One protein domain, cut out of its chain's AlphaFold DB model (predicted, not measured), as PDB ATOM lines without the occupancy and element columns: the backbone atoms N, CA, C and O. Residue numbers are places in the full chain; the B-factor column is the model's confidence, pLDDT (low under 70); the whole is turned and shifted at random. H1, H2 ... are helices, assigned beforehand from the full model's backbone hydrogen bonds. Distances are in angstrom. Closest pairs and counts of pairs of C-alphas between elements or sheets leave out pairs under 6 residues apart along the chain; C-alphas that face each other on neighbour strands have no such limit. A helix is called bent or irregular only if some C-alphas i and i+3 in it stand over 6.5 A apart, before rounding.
ATOM      1  N   PHE A 350     -12.019  27.190 -15.454       74.12
ATOM      2  CA  PHE A 350     -11.161  28.178 -16.106       74.12
ATOM      3  C   PHE A 350     -11.721  29.607 -15.993       74.12
ATOM      4  O   PHE A 350     -11.011  30.491 -15.513       74.12
ATOM      5  N   PHE A 351     -12.989  29.841 -16.359       67.88
ATOM      6  CA  PHE A 351     -13.592  31.183 -16.265       67.88
ATOM      7  C   PHE A 351     -13.741  31.664 -14.825       67.88
ATOM      8  O   PHE A 351     -13.454  32.824 -14.528       67.88
ATOM      9  N   TYR A 352     -14.131  30.769 -13.919       68.62
ATOM     10  CA  TYR A 352     -14.231  31.085 -12.499       68.62
ATOM     11  C   TYR A 352     -12.886  31.548 -11.929       68.62
ATOM     12  O   TYR A 352     -12.807  32.597 -11.288       68.62
ATOM     13  N   ARG A 353     -11.803  30.813 -12.220       70.25
ATOM     14  CA  ARG A 353     -10.449  31.173 -11.782       70.25
ATOM     15  C   ARG A 353      -9.947  32.457 -12.440       70.25
ATOM     16  O   ARG A 353      -9.199  33.192 -11.800       70.25
ATOM     17  N   GLN A 354     -10.366  32.765 -13.671       65.75
ATOM     18  CA  GLN A 354      -9.967  34.007 -14.343       65.75
ATOM     19  C   GLN A 354     -10.565  35.230 -13.654       65.75
ATOM     20  O   GLN A 354      -9.861  36.215 -13.441       65.75
ATOM     21  N   ILE A 355     -11.841  35.161 -13.280       62.06
ATOM     22  CA  ILE A 355     -12.509  36.259 -12.578       62.06
ATOM     23  C   ILE A 355     -11.931  36.435 -11.182       62.06
ATOM     24  O   ILE A 355     -11.571  37.553 -10.828       62.06
ATOM     25  N   GLN A 356     -11.696  35.337 -10.454       64.56
ATOM     26  CA  GLN A 356     -10.963  35.407  -9.188       64.56
ATOM     27  C   GLN A 356      -9.608  36.099  -9.362       64.56
ATOM     28  O   GLN A 356      -9.292  37.014  -8.611       64.56
ATOM     29  N   LEU A 357      -8.819  35.708 -10.364       67.50
ATOM     30  CA  LEU A 357      -7.517  36.325 -10.610       67.50
ATOM     31  C   LEU A 357      -7.646  37.823 -10.931       67.50
ATOM     32  O   LEU A 357      -6.906  38.625 -10.367       67.50
ATOM     33  N   LYS A 358      -8.592  38.209 -11.798       64.62
ATOM     34  CA  LYS A 358      -8.845  39.612 -12.159       64.62
ATOM     35  C   LYS A 358      -9.204  40.445 -10.928       64.62
ATOM     36  O   LYS A 358      -8.602  41.499 -10.724       64.62
ATOM     37  N   ASP A 359     -10.125  39.958 -10.102       63.44
ATOM     38  CA  ASP A 359     -10.564  40.646  -8.887       63.44
ATOM     39  C   ASP A 359      -9.412  40.795  -7.892       63.44
ATOM     40  O   ASP A 359      -9.198  41.879  -7.348       63.44
ATOM     41  N   GLN A 360      -8.616  39.739  -7.696       66.75
ATOM     42  CA  GLN A 360      -7.477  39.795  -6.779       66.75
ATOM     43  C   GLN A 360      -6.367  40.728  -7.267       66.75
ATOM     44  O   GLN A 360      -5.815  41.491  -6.472       66.75
ATOM     45  N   ILE A 361      -6.076  40.749  -8.571       69.06
ATOM     46  CA  ILE A 361      -5.136  41.721  -9.147       69.06
ATOM     47  C   ILE A 361      -5.673  43.141  -8.967       69.06
ATOM     48  O   ILE A 361      -4.923  44.037  -8.580       69.06
ATOM     49  N   GLN A 362      -6.965  43.367  -9.214       67.56
ATOM     50  CA  GLN A 362      -7.563  44.689  -9.049       67.56
ATOM     51  C   GLN A 362      -7.510  45.155  -7.590       67.56
ATOM     52  O   GLN A 362      -7.181  46.317  -7.337       67.56
ATOM     53  N   ASN A 363      -7.764  44.259  -6.633       67.12
ATOM     54  CA  ASN A 363      -7.608  44.532  -5.203       67.12
ATOM     55  C   ASN A 363      -6.166  44.922  -4.867       67.12
ATOM     56  O   ASN A 363      -5.949  45.931  -4.196       67.12
ATOM     57  N   PHE A 364      -5.190  44.182  -5.396       67.62
ATOM     58  CA  PHE A 364      -3.772  44.488  -5.224       67.62
ATOM     59  C   PHE A 364      -3.401  45.863  -5.793       67.62
ATOM     60  O   PHE A 364      -2.828  46.697  -5.093       67.62
ATOM     61  N   VAL A 365      -3.799  46.159  -7.031       68.31
ATOM     62  CA  VAL A 365      -3.557  47.466  -7.665       68.31
ATOM     63  C   VAL A 365      -4.218  48.599  -6.877       68.31
ATOM     64  O   VAL A 365      -3.608  49.653  -6.677       68.31
ATOM     65  N   ASN A 366      -5.451  48.403  -6.414       68.56
ATOM     66  CA  ASN A 366      -6.169  49.397  -5.618       68.56
ATOM     67  C   ASN A 366      -5.482  49.646  -4.273       68.56
ATOM     68  O   ASN A 366      -5.355  50.804  -3.875       68.56
ATOM     69  N   PHE A 367      -4.997  48.596  -3.608       71.81
ATOM     70  CA  PHE A 367      -4.204  48.718  -2.386       71.81
ATOM     71  C   PHE A 367      -2.930  49.536  -2.632       71.81
ATOM     72  O   PHE A 367      -2.688  50.521  -1.933       71.81
ATOM     73  N   MET A 368      -2.175  49.216  -3.688       70.50
ATOM     74  CA  MET A 368      -0.953  49.948  -4.043       70.50
ATOM     75  C   MET A 368      -1.213  51.443  -4.287       70.50
ATOM     76  O   MET A 368      -0.416  52.287  -3.876       70.50
ATOM     77  N   LYS A 369      -2.353  51.793  -4.899       72.25
ATOM     78  CA  LYS A 369      -2.768  53.194  -5.099       72.25
ATOM     79  C   LYS A 369      -3.117  53.918  -3.794       72.25
ATOM     80  O   LYS A 369      -2.957  55.133  -3.733       72.25
ATOM     81  N   GLN A 370      -3.580  53.199  -2.771       75.31
ATOM     82  CA  GLN A 370      -3.973  53.768  -1.476       75.31
ATOM     83  C   GLN A 370      -2.800  53.965  -0.514       75.31
ATOM     84  O   GLN A 370      -2.941  54.719   0.449       75.31
ATOM     85  N   ILE A 371      -1.639  53.343  -0.770       71.44
ATOM     86  CA  ILE A 371      -0.454  53.444   0.096       71.44
ATOM     87  C   ILE A 371      -0.175  54.890   0.543       71.44
ATOM     88  O   ILE A 371      -0.042  55.094   1.748       71.44
ATOM     89  N   PRO A 372      -0.139  55.918  -0.332       76.56
ATOM     90  CA  PRO A 372       0.141  57.290   0.096       76.56
ATOM     91  C   PRO A 372      -0.840  57.838   1.142       76.56
ATOM     92  O   PRO A 372      -0.432  58.573   2.041       76.56
ATOM     93  N   ASP A 373      -2.121  57.488   1.047       74.44
ATOM     94  CA  ASP A 373      -3.144  57.958   1.983       74.44
ATOM     95  C   ASP A 373      -3.152  57.144   3.280       74.44
ATOM     96  O   ASP A 373      -3.408  57.704   4.352       74.44
ATOM     97  N   ILE A 374      -2.774  55.861   3.210       70.62
ATOM     98  CA  ILE A 374      -2.470  55.046   4.392       70.62
ATOM     99  C   ILE A 374      -1.330  55.701   5.177       70.62
ATOM    100  O   ILE A 374      -1.499  55.945   6.371       70.62
ATOM    101  N   LYS A 375      -0.225  56.078   4.513       75.25
ATOM    102  CA  LYS A 375       0.918  56.743   5.170       75.25
ATOM    103  C   LYS A 375       0.493  58.004   5.925       75.25
ATOM    104  O   LYS A 375       0.675  58.101   7.134       75.25
ATOM    105  N   LYS A 376      -0.215  58.914   5.244       76.25
ATOM    106  CA  LYS A 376      -0.743  60.148   5.861       76.25
ATOM    107  C   LYS A 376      -1.671  59.880   7.049       76.25
ATOM    108  O   LYS A 376      -1.749  60.692   7.969       76.25
ATOM    109  N   SER A 377      -2.448  58.800   6.998       77.31
ATOM    110  CA  SER A 377      -3.379  58.441   8.072       77.31
ATOM    111  C   SER A 377      -2.636  57.880   9.282       77.31
ATOM    112  O   SER A 377      -2.958  58.251  10.411       77.31
ATOM    113  N   PHE A 378      -1.609  57.057   9.055       84.06
ATOM    114  CA  PHE A 378      -0.733  56.545  10.108       84.06
ATOM    115  C   PHE A 378      -0.012  57.677  10.840       84.06
ATOM    116  O   PHE A 378      -0.051  57.709  12.070       84.06
ATOM    117  N   ASP A 379       0.521  58.654  10.104       83.69
ATOM    118  CA  ASP A 379       1.101  59.866  10.691       83.69
ATOM    119  C   ASP A 379       0.101  60.588  11.599       83.69
ATOM    120  O   ASP A 379       0.440  61.011  12.695       83.69
ATOM    121  N   LYS A 380      -1.166  60.710  11.201       84.94
ATOM    122  CA  LYS A 380      -2.168  61.392  12.037       84.94
ATOM    123  C   LYS A 380      -2.546  60.609  13.294       84.94
ATOM    124  O   LYS A 380      -2.787  61.224  14.328       84.94
ATOM    125  N   ILE A 381      -2.653  59.286  13.194       82.19
ATOM    126  CA  ILE A 381      -3.185  58.431  14.266       82.19
ATOM    127  C   ILE A 381      -2.106  58.068  15.288       82.19
ATOM    128  O   ILE A 381      -2.378  58.043  16.486       82.19
ATOM    129  N   PHE A 382      -0.893  57.775  14.819       88.12
ATOM    130  CA  PHE A 382       0.175  57.212  15.646       88.12
ATOM    131  C   PHE A 382       1.290  58.210  15.969       88.12
ATOM    132  O   PHE A 382       2.251  57.845  16.650       88.12
ATOM    133  N   ASN A 383       1.187  59.470  15.530       88.31
ATOM    134  CA  ASN A 383       2.149  60.495  15.926       88.31
ATOM    135  C   ASN A 383       2.169  60.660  17.453       88.31
ATOM    136  O   ASN A 383       1.142  60.883  18.093       88.31
ATOM    137  N   GLY A 384       3.363  60.532  18.032       83.56
ATOM    138  CA  GLY A 384       3.570  60.573  19.477       83.56
ATOM    139  C   GLY A 384       3.243  59.273  20.218       83.56
ATOM    140  O   GLY A 384       3.259  59.282  21.448       83.56
ATOM    141  N   ALA A 385       2.969  58.162  19.522       88.31
ATOM    142  CA  ALA A 385       2.864  56.854  20.163       88.31
ATOM    143  C   ALA A 385       4.229  56.423  20.731       88.31
ATOM    144  O   ALA A 385       5.228  56.383  20.020       88.31
ATOM    145  N   GLN A 386       4.256  56.100  22.022       86.88
ATOM    146  CA  GLN A 386       5.451  55.739  22.793       86.88
ATOM    147  C   GLN A 386       5.322  54.374  23.476       86.88
ATOM    148  O   GLN A 386       6.307  53.831  23.952       86.88
ATOM    149  N   ASN A 387       4.113  53.809  23.550       89.56
ATOM    150  CA  ASN A 387       3.871  52.527  24.208       89.56
ATOM    151  C   ASN A 387       2.791  51.705  23.491       89.56
ATOM    152  O   ASN A 387       1.977  52.228  22.724       89.56
ATOM    153  N   LEU A 388       2.765  50.401  23.776       89.69
ATOM    154  CA  LEU A 388       1.826  49.459  23.159       89.69
ATOM    155  C   LEU A 388       0.357  49.787  23.454       89.69
ATOM    156  O   LEU A 388      -0.505  49.470  22.639       89.69
ATOM    157  N   LEU A 389       0.050  50.461  24.568       89.00
ATOM    158  CA  LEU A 389      -1.316  50.896  24.870       89.00
ATOM    159  C   LEU A 389      -1.792  51.968  23.877       89.00
ATOM    160  O   LEU A 389      -2.919  51.898  23.392       89.00
ATOM    161  N   GLN A 390      -0.938  52.933  23.533       89.19
ATOM    162  CA  GLN A 390      -1.244  53.947  22.519       89.19
ATOM    163  C   GLN A 390      -1.355  53.336  21.119       89.19
ATOM    164  O   GLN A 390      -2.283  53.675  20.386       89.19
ATOM    165  N   VAL A 391      -0.481  52.383  20.779       89.94
ATOM    166  CA  VAL A 391      -0.570  51.622  19.519       89.94
ATOM    167  C   VAL A 391      -1.900  50.867  19.436       89.94
ATOM    168  O   VAL A 391      -2.634  50.995  18.457       89.94
ATOM    169  N   ARG A 392      -2.268  50.146  20.498       88.69
ATOM    170  CA  ARG A 392      -3.553  49.449  20.612       88.69
ATOM    171  C   ARG A 392      -4.741  50.390  20.463       88.69
ATOM    172  O   ARG A 392      -5.679  50.058  19.744       88.69
ATOM    173  N   ASN A 393      -4.713  51.554  21.105       85.06
ATOM    174  CA  ASN A 393      -5.790  52.537  20.984       85.06
ATOM    175  C   ASN A 393      -5.906  53.077  19.552       85.06
ATOM    176  O   ASN A 393      -7.020  53.203  19.048       85.06
ATOM    177  N   GLY A 394      -4.780  53.330  18.876       80.56
ATOM    178  CA  GLY A 394      -4.768  53.743  17.472       80.56
ATOM    179  C   GLY A 394      -5.365  52.680  16.546       80.56
ATOM    180  O   GLY A 394      -6.269  52.979  15.768       80.56
ATOM    181  N   PHE A 395      -4.960  51.414  16.688       79.25
ATOM    182  CA  PHE A 395      -5.572  50.320  15.925       79.25
ATOM    183  C   PHE A 395      -7.042  50.090  16.291       79.25
ATOM    184  O   PHE A 395      -7.848  49.815  15.406       79.25
ATOM    185  N   SER A 396      -7.433  50.254  17.555       76.44
ATOM    186  CA  SER A 396      -8.839  50.179  17.973       76.44
ATOM    187  C   SER A 396      -9.680  51.303  17.368       76.44
ATOM    188  O   SER A 396     -10.847  51.074  17.063       76.44
ATOM    189  N   TYR A 397      -9.111  52.495  17.181       73.62
ATOM    190  CA  TYR A 397      -9.772  53.602  16.487       73.62
ATOM    191  C   TYR A 397      -9.971  53.291  14.999       73.62
ATOM    192  O   TYR A 397     -11.051  53.516  14.462       73.62
ATOM    193  N   VAL A 398      -8.951  52.720  14.351       69.00
ATOM    194  CA  VAL A 398      -8.998  52.322  12.933       69.00
ATOM    195  C   VAL A 398      -9.998  51.191  12.681       69.00
ATOM    196  O   VAL A 398     -10.715  51.204  11.687       69.00
ATOM    197  N   THR A 399     -10.036  50.208  13.577       55.81
ATOM    198  CA  THR A 399     -10.864  49.002  13.425       55.81
ATOM    199  C   THR A 399     -12.280  49.164  13.984       55.81
ATOM    200  O   THR A 399     -13.178  48.387  13.666       55.81
ATOM    201  N   GLY A 400     -12.496  50.138  14.872       65.31
ATOM    202  CA  GLY A 400     -13.734  50.279  15.640       65.31
ATOM    203  C   GLY A 400     -13.989  49.141  16.642       65.31
ATOM    204  O   GLY A 400     -15.055  49.113  17.256       65.31
ATOM    205  N   ASP A 401     -13.039  48.214  16.816       71.06
ATOM    206  CA  ASP A 401     -13.168  47.031  17.669       71.06
ATOM    207  C   ASP A 401     -11.836  46.706  18.356       71.06
ATOM    208  O   ASP A 401     -10.830  46.379  17.725       71.06
ATOM    209  N   ILE A 402     -11.841  46.757  19.685       76.00
ATOM    210  CA  ILE A 402     -10.641  46.541  20.488       76.00
ATOM    211  C   ILE A 402     -10.134  45.095  20.443       76.00
ATOM    212  O   ILE A 402      -8.931  44.870  20.552       76.00
ATOM    213  N   ILE A 403     -11.027  44.117  20.272       79.62
ATOM    214  CA  ILE A 403     -10.656  42.702  20.162       79.62
ATOM    215  C   ILE A 403     -10.012  42.463  18.800       79.62
ATOM    216  O   ILE A 403      -9.000  41.763  18.722       79.62
ATOM    217  N   LEU A 404     -10.545  43.069  17.731       67.44
ATOM    218  CA  LEU A 404      -9.907  42.922  16.425       67.44
ATOM    219  C   LEU A 404      -8.568  43.653  16.346       67.44
ATOM    220  O   LEU A 404      -7.630  43.106  15.774       67.44
ATOM    221  N   ALA A 405      -8.439  44.819  16.980       70.62
ATOM    222  CA  ALA A 405      -7.159  45.511  17.097       70.62
ATOM    223  C   ALA A 405      -6.086  44.643  17.778       70.62
ATOM    224  O   ALA A 405      -4.961  44.567  17.293       70.62
ATOM    225  N   GLU A 406      -6.433  43.949  18.865       83.75
ATOM    226  CA  GLU A 406      -5.522  43.030  19.565       83.75
ATOM    227  C   GLU A 406      -5.080  41.854  18.689       83.75
ATOM    228  O   GLU A 406      -3.906  41.484  18.687       83.75
ATOM    229  N   ASN A 407      -6.006  41.263  17.934       80.25
ATOM    230  CA  ASN A 407      -5.675  40.167  17.024       80.25
ATOM    231  C   ASN A 407      -4.788  40.653  15.873       80.25
ATOM    232  O   ASN A 407      -3.781  40.021  15.571       80.25
ATOM    233  N   LEU A 408      -5.116  41.811  15.299       76.69
ATOM    234  CA  LEU A 408      -4.351  42.424  14.220       76.69
ATOM    235  C   LEU A 408      -2.921  42.756  14.660       76.69
ATOM    236  O   LEU A 408      -1.971  42.456  13.949       76.69
ATOM    237  N   ILE A 409      -2.748  43.329  15.853       86.50
ATOM    238  CA  ILE A 409      -1.424  43.644  16.404       86.50
ATOM    239  C   ILE A 409      -0.565  42.385  16.538       86.50
ATOM    240  O   ILE A 409       0.611  42.422  16.187       86.50
ATOM    241  N   LYS A 410      -1.143  41.275  17.010       87.69
ATOM    242  CA  LYS A 410      -0.431  39.994  17.148       87.69
ATOM    243  C   LYS A 410      -0.009  39.393  15.810       87.69
ATOM    244  O   LYS A 410       0.970  38.657  15.780       87.69
ATOM    245  N   GLU A 411      -0.763  39.653  14.747       83.94
ATOM    246  CA  GLU A 411      -0.451  39.162  13.403       83.94
ATOM    247  C   GLU A 411       0.539  40.065  12.659       83.94
ATOM    248  O   GLU A 411       1.401  39.559  11.945       83.94
ATOM    249  N   ILE A 412       0.422  41.386  12.821       85.12
ATOM    250  CA  ILE A 412       1.228  42.376  12.097       85.12
ATOM    251  C   ILE A 412       2.593  42.587  12.750       85.12
ATOM    252  O   ILE A 412       3.602  42.664  12.051       85.12
ATOM    253  N   LEU A 413       2.634  42.765  14.074       90.44
ATOM    254  CA  LEU A 413       3.858  43.187  14.751       90.44
ATOM    255  C   LEU A 413       4.737  41.979  15.094       90.44
ATOM    256  O   LEU A 413       4.239  40.976  15.614       90.44
ATOM    257  N   PRO A 414       6.058  42.070  14.864       88.94
ATOM    258  CA  PRO A 414       6.971  40.994  15.212       88.94
ATOM    259  C   PRO A 414       7.071  40.811  16.729       88.94
ATOM    260  O   PRO A 414       6.819  41.714  17.532       88.94
ATOM    261  N   GLN A 415       7.505  39.621  17.136       87.69
ATOM    262  CA  GLN A 415       7.778  39.339  18.539       87.69
ATOM    263  C   GLN A 415       8.863  40.286  19.083       87.69
ATOM    264  O   GLN A 415       9.895  40.477  18.448       87.69
ATOM    265  N   GLY A 416       8.634  40.856  20.271       85.38
ATOM    266  CA  GLY A 416       9.552  41.819  20.895       85.38
ATOM    267  C   GLY A 416       9.356  43.270  20.436       85.38
ATOM    268  O   GLY A 416      10.072  44.154  20.898       85.38
ATOM    269  N   PHE A 417       8.381  43.555  19.565       90.50
ATOM    270  CA  PHE A 417       8.064  44.930  19.183       90.50
ATOM    271  C   PHE A 417       7.633  45.779  20.392       90.50
ATOM    272  O   PHE A 417       6.749  45.400  21.162       90.50
ATOM    273  N   GLY A 418       8.241  46.954  20.533       85.75
ATOM    274  CA  GLY A 418       8.020  47.894  21.627       85.75
ATOM    275  C   GLY A 418       8.739  47.560  22.931       85.75
ATOM    276  O   GLY A 418       8.524  48.262  23.917       85.75
ATOM    277  N   ASP A 419       9.596  46.538  22.947       86.25
ATOM    278  CA  ASP A 419      10.482  46.271  24.078       86.25
ATOM    279  C   ASP A 419      11.695  47.216  24.031       86.25
ATOM    280  O   ASP A 419      12.569  47.107  23.168       86.25
ATOM    281  N   GLU A 420      11.752  48.154  24.976       75.56
ATOM    282  CA  GLU A 420      12.832  49.143  25.089       75.56
ATOM    283  C   GLU A 420      14.209  48.517  25.365       75.56
ATOM    284  O   GLU A 420      15.230  49.177  25.159       75.56
ATOM    285  N   SER A 421      14.264  47.254  25.807       79.75
ATOM    286  CA  SER A 421      15.522  46.531  26.019       79.75
ATOM    287  C   SER A 421      16.147  46.007  24.719       79.75
ATOM    288  O   SER A 421      17.337  45.672  24.696       79.75
ATOM    289  N   HIS A 422      15.385  45.965  23.618       76.94
ATOM    290  CA  HIS A 422      15.911  45.587  22.314       76.94
ATOM    291  C   HIS A 422      16.695  46.738  21.666       76.94
ATOM    292  O   HIS A 422      16.197  47.842  21.450       76.94
ATOM    293  N   ASN A 423      17.936  46.447  21.268       84.75
ATOM    294  CA  ASN A 423      18.783  47.390  20.532       84.75
ATOM    295  C   ASN A 423      18.401  47.528  19.046       84.75
ATOM    296  O   ASN A 423      18.966  48.380  18.361       84.75
ATOM    297  N   ASP A 424      17.479  46.703  18.539       87.19
ATOM    298  CA  ASP A 424      17.052  46.724  17.140       87.19
ATOM    299  C   ASP A 424      16.118  47.921  16.868       87.19
ATOM    300  O   ASP A 424      15.025  47.992  17.439       87.19
ATOM    301  N   PRO A 425      16.502  48.874  15.995       87.00
ATOM    302  CA  PRO A 425      15.655  50.012  15.652       87.00
ATOM    303  C   PRO A 425      14.320  49.630  14.998       87.00
ATOM    304  O   PRO A 425      13.364  50.392  15.135       87.00
ATOM    305  N   SER A 426      14.233  48.482  14.314       85.25
ATOM    306  CA  SER A 426      12.998  48.014  13.659       85.25
ATOM    307  C   SER A 426      11.929  47.568  14.664       85.25
ATOM    308  O   SER A 426      10.734  47.687  14.406       85.25
ATOM    309  N   LEU A 427      12.349  47.162  15.866       89.06
ATOM    310  CA  LEU A 427      11.453  46.758  16.951       89.06
ATOM    311  C   LEU A 427      10.981  47.937  17.810       89.06
ATOM    312  O   LEU A 427      10.209  47.739  18.745       89.06
ATOM    313  N   LYS A 428      11.408  49.171  17.518       90.50
ATOM    314  CA  LYS A 428      10.966  50.357  18.263       90.50
ATOM    315  C   LYS A 428       9.584  50.820  17.816       90.50
ATOM    316  O   LYS A 428       9.236  50.733  16.639       90.50
ATOM    317  N   ILE A 429       8.831  51.404  18.749       91.44
ATOM    318  CA  ILE A 429       7.560  52.063  18.438       91.44
ATOM    319  C   ILE A 429       7.865  53.381  17.726       91.44
ATOM    320  O   ILE A 429       8.205  54.385  18.347       91.44
ATOM    321  N   THR A 430       7.756  53.357  16.403       91.44
ATOM    322  CA  THR A 430       7.802  54.532  15.531       91.44
ATOM    323  C   THR A 430       6.664  54.435  14.523       91.44
ATOM    324  O   THR A 430       6.204  53.336  14.198       91.44
ATOM    325  N   VAL A 431       6.201  55.580  14.015       87.81
ATOM    326  CA  VAL A 431       5.173  55.601  12.963       87.81
ATOM    327  C   VAL A 431       5.659  54.844  11.725       87.81
ATOM    328  O   VAL A 431       4.909  54.040  11.177       87.81
ATOM    329  N   ASP A 432       6.931  55.016  11.354       89.69
ATOM    330  CA  ASP A 432       7.546  54.337  10.211       89.69
ATOM    331  C   ASP A 432       7.518  52.810  10.346       89.69
ATOM    332  O   ASP A 432       7.125  52.126   9.399       89.69
ATOM    333  N   ASN A 433       7.871  52.264  11.516       91.25
ATOM    334  CA  ASN A 433       7.860  50.816  11.737       91.25
ATOM    335  C   ASN A 433       6.429  50.262  11.741       91.25
ATOM    336  O   ASN A 433       6.155  49.262  11.082       91.25
ATOM    337  N   LEU A 434       5.492  50.932  12.425       89.38
ATOM    338  CA  LEU A 434       4.078  50.533  12.433       89.38
ATOM    339  C   LEU A 434       3.490  50.515  11.017       89.38
ATOM    340  O   LEU A 434       2.782  49.581  10.643       89.38
ATOM    341  N   GLN A 435       3.802  51.541  10.226       85.88
ATOM    342  CA  GLN A 435       3.376  51.657   8.840       85.88
ATOM    343  C   GLN A 435       3.997  50.563   7.961       85.88
ATOM    344  O   GLN A 435       3.296  49.989   7.131       85.88
ATOM    345  N   MET A 436       5.294  50.285   8.125       88.31
ATOM    346  CA  MET A 436       6.010  49.247   7.377       88.31
ATOM    347  C   MET A 436       5.370  47.879   7.599       88.31
ATOM    348  O   MET A 436       4.902  47.276   6.635       88.31
ATOM    349  N   TYR A 437       5.253  47.443   8.857       86.31
ATOM    350  CA  TYR A 437       4.679  46.137   9.184       86.31
ATOM    351  C   TYR A 437       3.230  46.017   8.719       86.31
ATOM    352  O   TYR A 437       2.830  44.975   8.202       86.31
ATOM    353  N   TYR A 438       2.443  47.092   8.840       82.81
ATOM    354  CA  TYR A 438       1.083  47.107   8.314       82.81
ATOM    355  C   TYR A 438       1.075  46.894   6.797       82.81
ATOM    356  O   TYR A 438       0.415  45.982   6.309       82.81
ATOM    357  N   ILE A 439       1.826  47.689   6.031       77.81
ATOM    358  CA  ILE A 439       1.843  47.563   4.567       77.81
ATOM    359  C   ILE A 439       2.336  46.175   4.136       77.81
ATOM    360  O   ILE A 439       1.697  45.560   3.282       77.81
ATOM    361  N   GLU A 440       3.411  45.664   4.743       81.06
ATOM    362  CA  GLU A 440       3.968  44.342   4.432       81.06
ATOM    363  C   GLU A 440       2.972  43.214   4.710       81.06
ATOM    364  O   GLU A 440       2.776  42.344   3.860       81.06
ATOM    365  N   PHE A 441       2.283  43.254   5.854       80.19
ATOM    366  CA  PHE A 441       1.262  42.266   6.187       80.19
ATOM    367  C   PHE A 441       0.137  42.238   5.143       80.19
ATOM    368  O   PHE A 441      -0.191  41.174   4.616       80.19
ATOM    369  N   TYR A 442      -0.438  43.397   4.802       74.88
ATOM    370  CA  TYR A 442      -1.542  43.458   3.836       74.88
ATOM    371  C   TYR A 442      -1.099  43.080   2.420       74.88
ATOM    372  O   TYR A 442      -1.837  42.376   1.726       74.88
ATOM    373  N   GLN A 443       0.101  43.492   2.003       73.25
ATOM    374  CA  GLN A 443       0.671  43.078   0.723       73.25
ATOM    375  C   GLN A 443       0.815  41.553   0.664       73.25
ATOM    376  O   GLN A 443       0.343  40.932  -0.289       73.25
ATOM    377  N   HIS A 444       1.379  40.941   1.708       76.38
ATOM    378  CA  HIS A 444       1.553  39.494   1.778       76.38
ATOM    379  C   HIS A 444       0.215  38.735   1.740       76.38
ATOM    380  O   HIS A 444       0.088  37.739   1.028       76.38
ATOM    381  N   GLN A 445      -0.818  39.217   2.443       73.06
ATOM    382  CA  GLN A 445      -2.154  38.608   2.388       73.06
ATOM    383  C   GLN A 445      -2.747  38.630   0.972       73.06
ATOM    384  O   GLN A 445      -3.350  37.646   0.540       73.06
ATOM    385  N   LEU A 446      -2.558  39.724   0.230       69.25
ATOM    386  CA  LEU A 446      -3.013  39.823  -1.158       69.25
ATOM    387  C   LEU A 446      -2.200  38.907  -2.090       69.25
ATOM    388  O   LEU A 446      -2.773  38.261  -2.966       69.25
ATOM    389  N   GLU A 447      -0.890  38.782  -1.875       71.25
ATOM    390  CA  GLU A 447      -0.036  37.843  -2.616       71.25
ATOM    391  C   GLU A 447      -0.453  36.380  -2.392       71.25
ATOM    392  O   GLU A 447      -0.550  35.606  -3.349       71.25
ATOM    393  N   LEU A 448      -0.788  35.997  -1.155       73.69
ATOM    394  CA  LEU A 448      -1.314  34.661  -0.849       73.69
ATOM    395  C   LEU A 448      -2.633  34.377  -1.584       73.69
ATOM    396  O   LEU A 448      -2.846  33.258  -2.056       73.69
ATOM    397  N   GLN A 449      -3.501  35.383  -1.726       68.62
ATOM    398  CA  GLN A 449      -4.754  35.259  -2.482       68.62
ATOM    399  C   GLN A 449      -4.523  35.096  -3.993       68.62
ATOM    400  O   GLN A 449      -5.350  34.485  -4.673       68.62
ATOM    401  N   LEU A 450      -3.399  35.593  -4.521       67.44
ATOM    402  CA  LEU A 450      -3.002  35.423  -5.923       67.44
ATOM    403  C   LEU A 450      -2.372  34.052  -6.206       67.44
ATOM    404  O   LEU A 450      -2.447  33.569  -7.338       67.44
ATOM    405  N   HIS A 451      -1.783  33.401  -5.200       74.12
ATOM    406  CA  HIS A 451      -1.032  32.157  -5.383       74.12
ATOM    407  C   HIS A 451      -1.884  31.005  -5.944       74.12
ATOM    408  O   HIS A 451      -1.463  30.317  -6.875       74.12
ATOM    409  N   GLU A 452      -3.085  30.768  -5.402       71.56
ATOM    410  CA  GLU A 452      -3.932  29.653  -5.853       71.56
ATOM    411  C   GLU A 452      -4.412  29.832  -7.313       71.56
ATOM    412  O   GLU A 452      -4.193  28.909  -8.109       71.56
ATOM    413  N   PRO A 453      -4.982  30.987  -7.727       65.56
ATOM    414  CA  PRO A 453      -5.351  31.209  -9.124       65.56
ATOM    415  C   PRO A 453      -4.156  31.156 -10.084       65.56
ATOM    416  O   PRO A 453      -4.257  30.522 -11.135       65.56
ATOM    417  N   LEU A 454      -3.010  31.757  -9.733       69.75
ATOM    418  CA  LEU A 454      -1.812  31.721 -10.584       69.75
ATOM    419  C   LEU A 454      -1.297  30.289 -10.773       69.75
ATOM    420  O   LEU A 454      -1.086  29.859 -11.907       69.75
ATOM    421  N   SER A 455      -1.203  29.510  -9.690       71.44
ATOM    422  CA  SER A 455      -0.775  28.108  -9.763       71.44
ATOM    423  C   SER A 455      -1.712  27.255 -10.624       71.44
ATOM    424  O   SER A 455      -1.260  26.325 -11.298       71.44
ATOM    425  N   TYR A 456      -3.017  27.551 -10.626       73.56
ATOM    426  CA  TYR A 456      -3.969  26.901 -11.527       73.56
ATOM    427  C   TYR A 456      -3.624  27.187 -12.996       73.56
ATOM    428  O   TYR A 456      -3.467  26.245 -13.773       73.56
ATOM    429  N   PHE A 457      -3.433  28.453 -13.376       68.06
ATOM    430  CA  PHE A 457      -3.127  28.820 -14.767       68.06
ATOM    431  C   PHE A 457      -1.753  28.340 -15.248       68.06
ATOM    432  O   PHE A 457      -1.604  28.020 -16.424       68.06
ATOM    433  N   GLU A 458      -0.772  28.212 -14.356       69.62
ATOM    434  CA  GLU A 458       0.528  27.605 -14.678       69.62
ATOM    435  C   GLU A 458       0.419  26.107 -14.993       69.62
ATOM    436  O   GLU A 458       1.117  25.597 -15.873       69.62
ATOM    437  N   LYS A 459      -0.461  25.387 -14.284       67.12
ATOM    438  CA  LYS A 459      -0.673  23.939 -14.456       67.12
ATOM    439  C   LYS A 459      -1.573  23.611 -15.642       67.12
ATOM    440  O   LYS A 459      -1.415  22.561 -16.269       67.12
ATOM    441  N   VAL A 460      -2.540  24.475 -15.934       62.12
ATOM    442  CA  VAL A 460      -3.517  24.257 -17.000       62.12
ATOM    443  C   VAL A 460      -2.886  24.587 -18.354       62.12
ATOM    444  O   VAL A 460      -2.961  25.693 -18.882       62.12
TER     445      VAL A 460
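Overview. This is residues 350 to 460 of the 469 residues of the protein "Protein kinase domain containing protein" of Stylonychia lemnae (UniProt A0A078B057). Two long bent helices, H1 and H4, make a long pair in which the arms H1a and H4a run opposite ways, and the short helices H2 and H3 with loop 413 to 430 form a head away from residues 350 and 460. The printed part has 111 residues with four named helices, H1 to H4 in chain order, and no named strand. It is all helix and loose, radius of gyration of the C-alphas 16.9 A, spanning 52 by 26 by 25 A.

Arrangement. H1, residues 350 to 382, and H4, residues 431 to 459, each assigned by hydrogen bonds as one helix, are bent: C-alphas 369 and 372 are 7.2 A apart, C-alphas 449 and 452 6.6 A. H1a, residues 350 to 369, touches H4a, residues 431 to 449, with residues 360 to 364 alone, at a shallow tilt of 11 degrees; their closest C-alphas, Phe 364 and Leu 446, are 6.2 A apart. H2, residues 388 to 399, touches H3, residues 402 to 412; their closest C-alphas, Ser 396 and Ile 402, are 4.8 A apart. Every O i to N i+4 pair is within hydrogen-bond range in H1a, H1b, H2, H3, H4a and H4b.

Along the chain. H1a, 28.6 A long, begins at C-alpha 350 (-11.161, 28.178, -16.106); H4b, residues 452 to 459, ends at C-alpha 459 (-0.673, 23.939, -14.456).

Size, cuts and confidence. The printed part has no cut; the link H3 to H4 is long; 28 residues have pLDDT under 70.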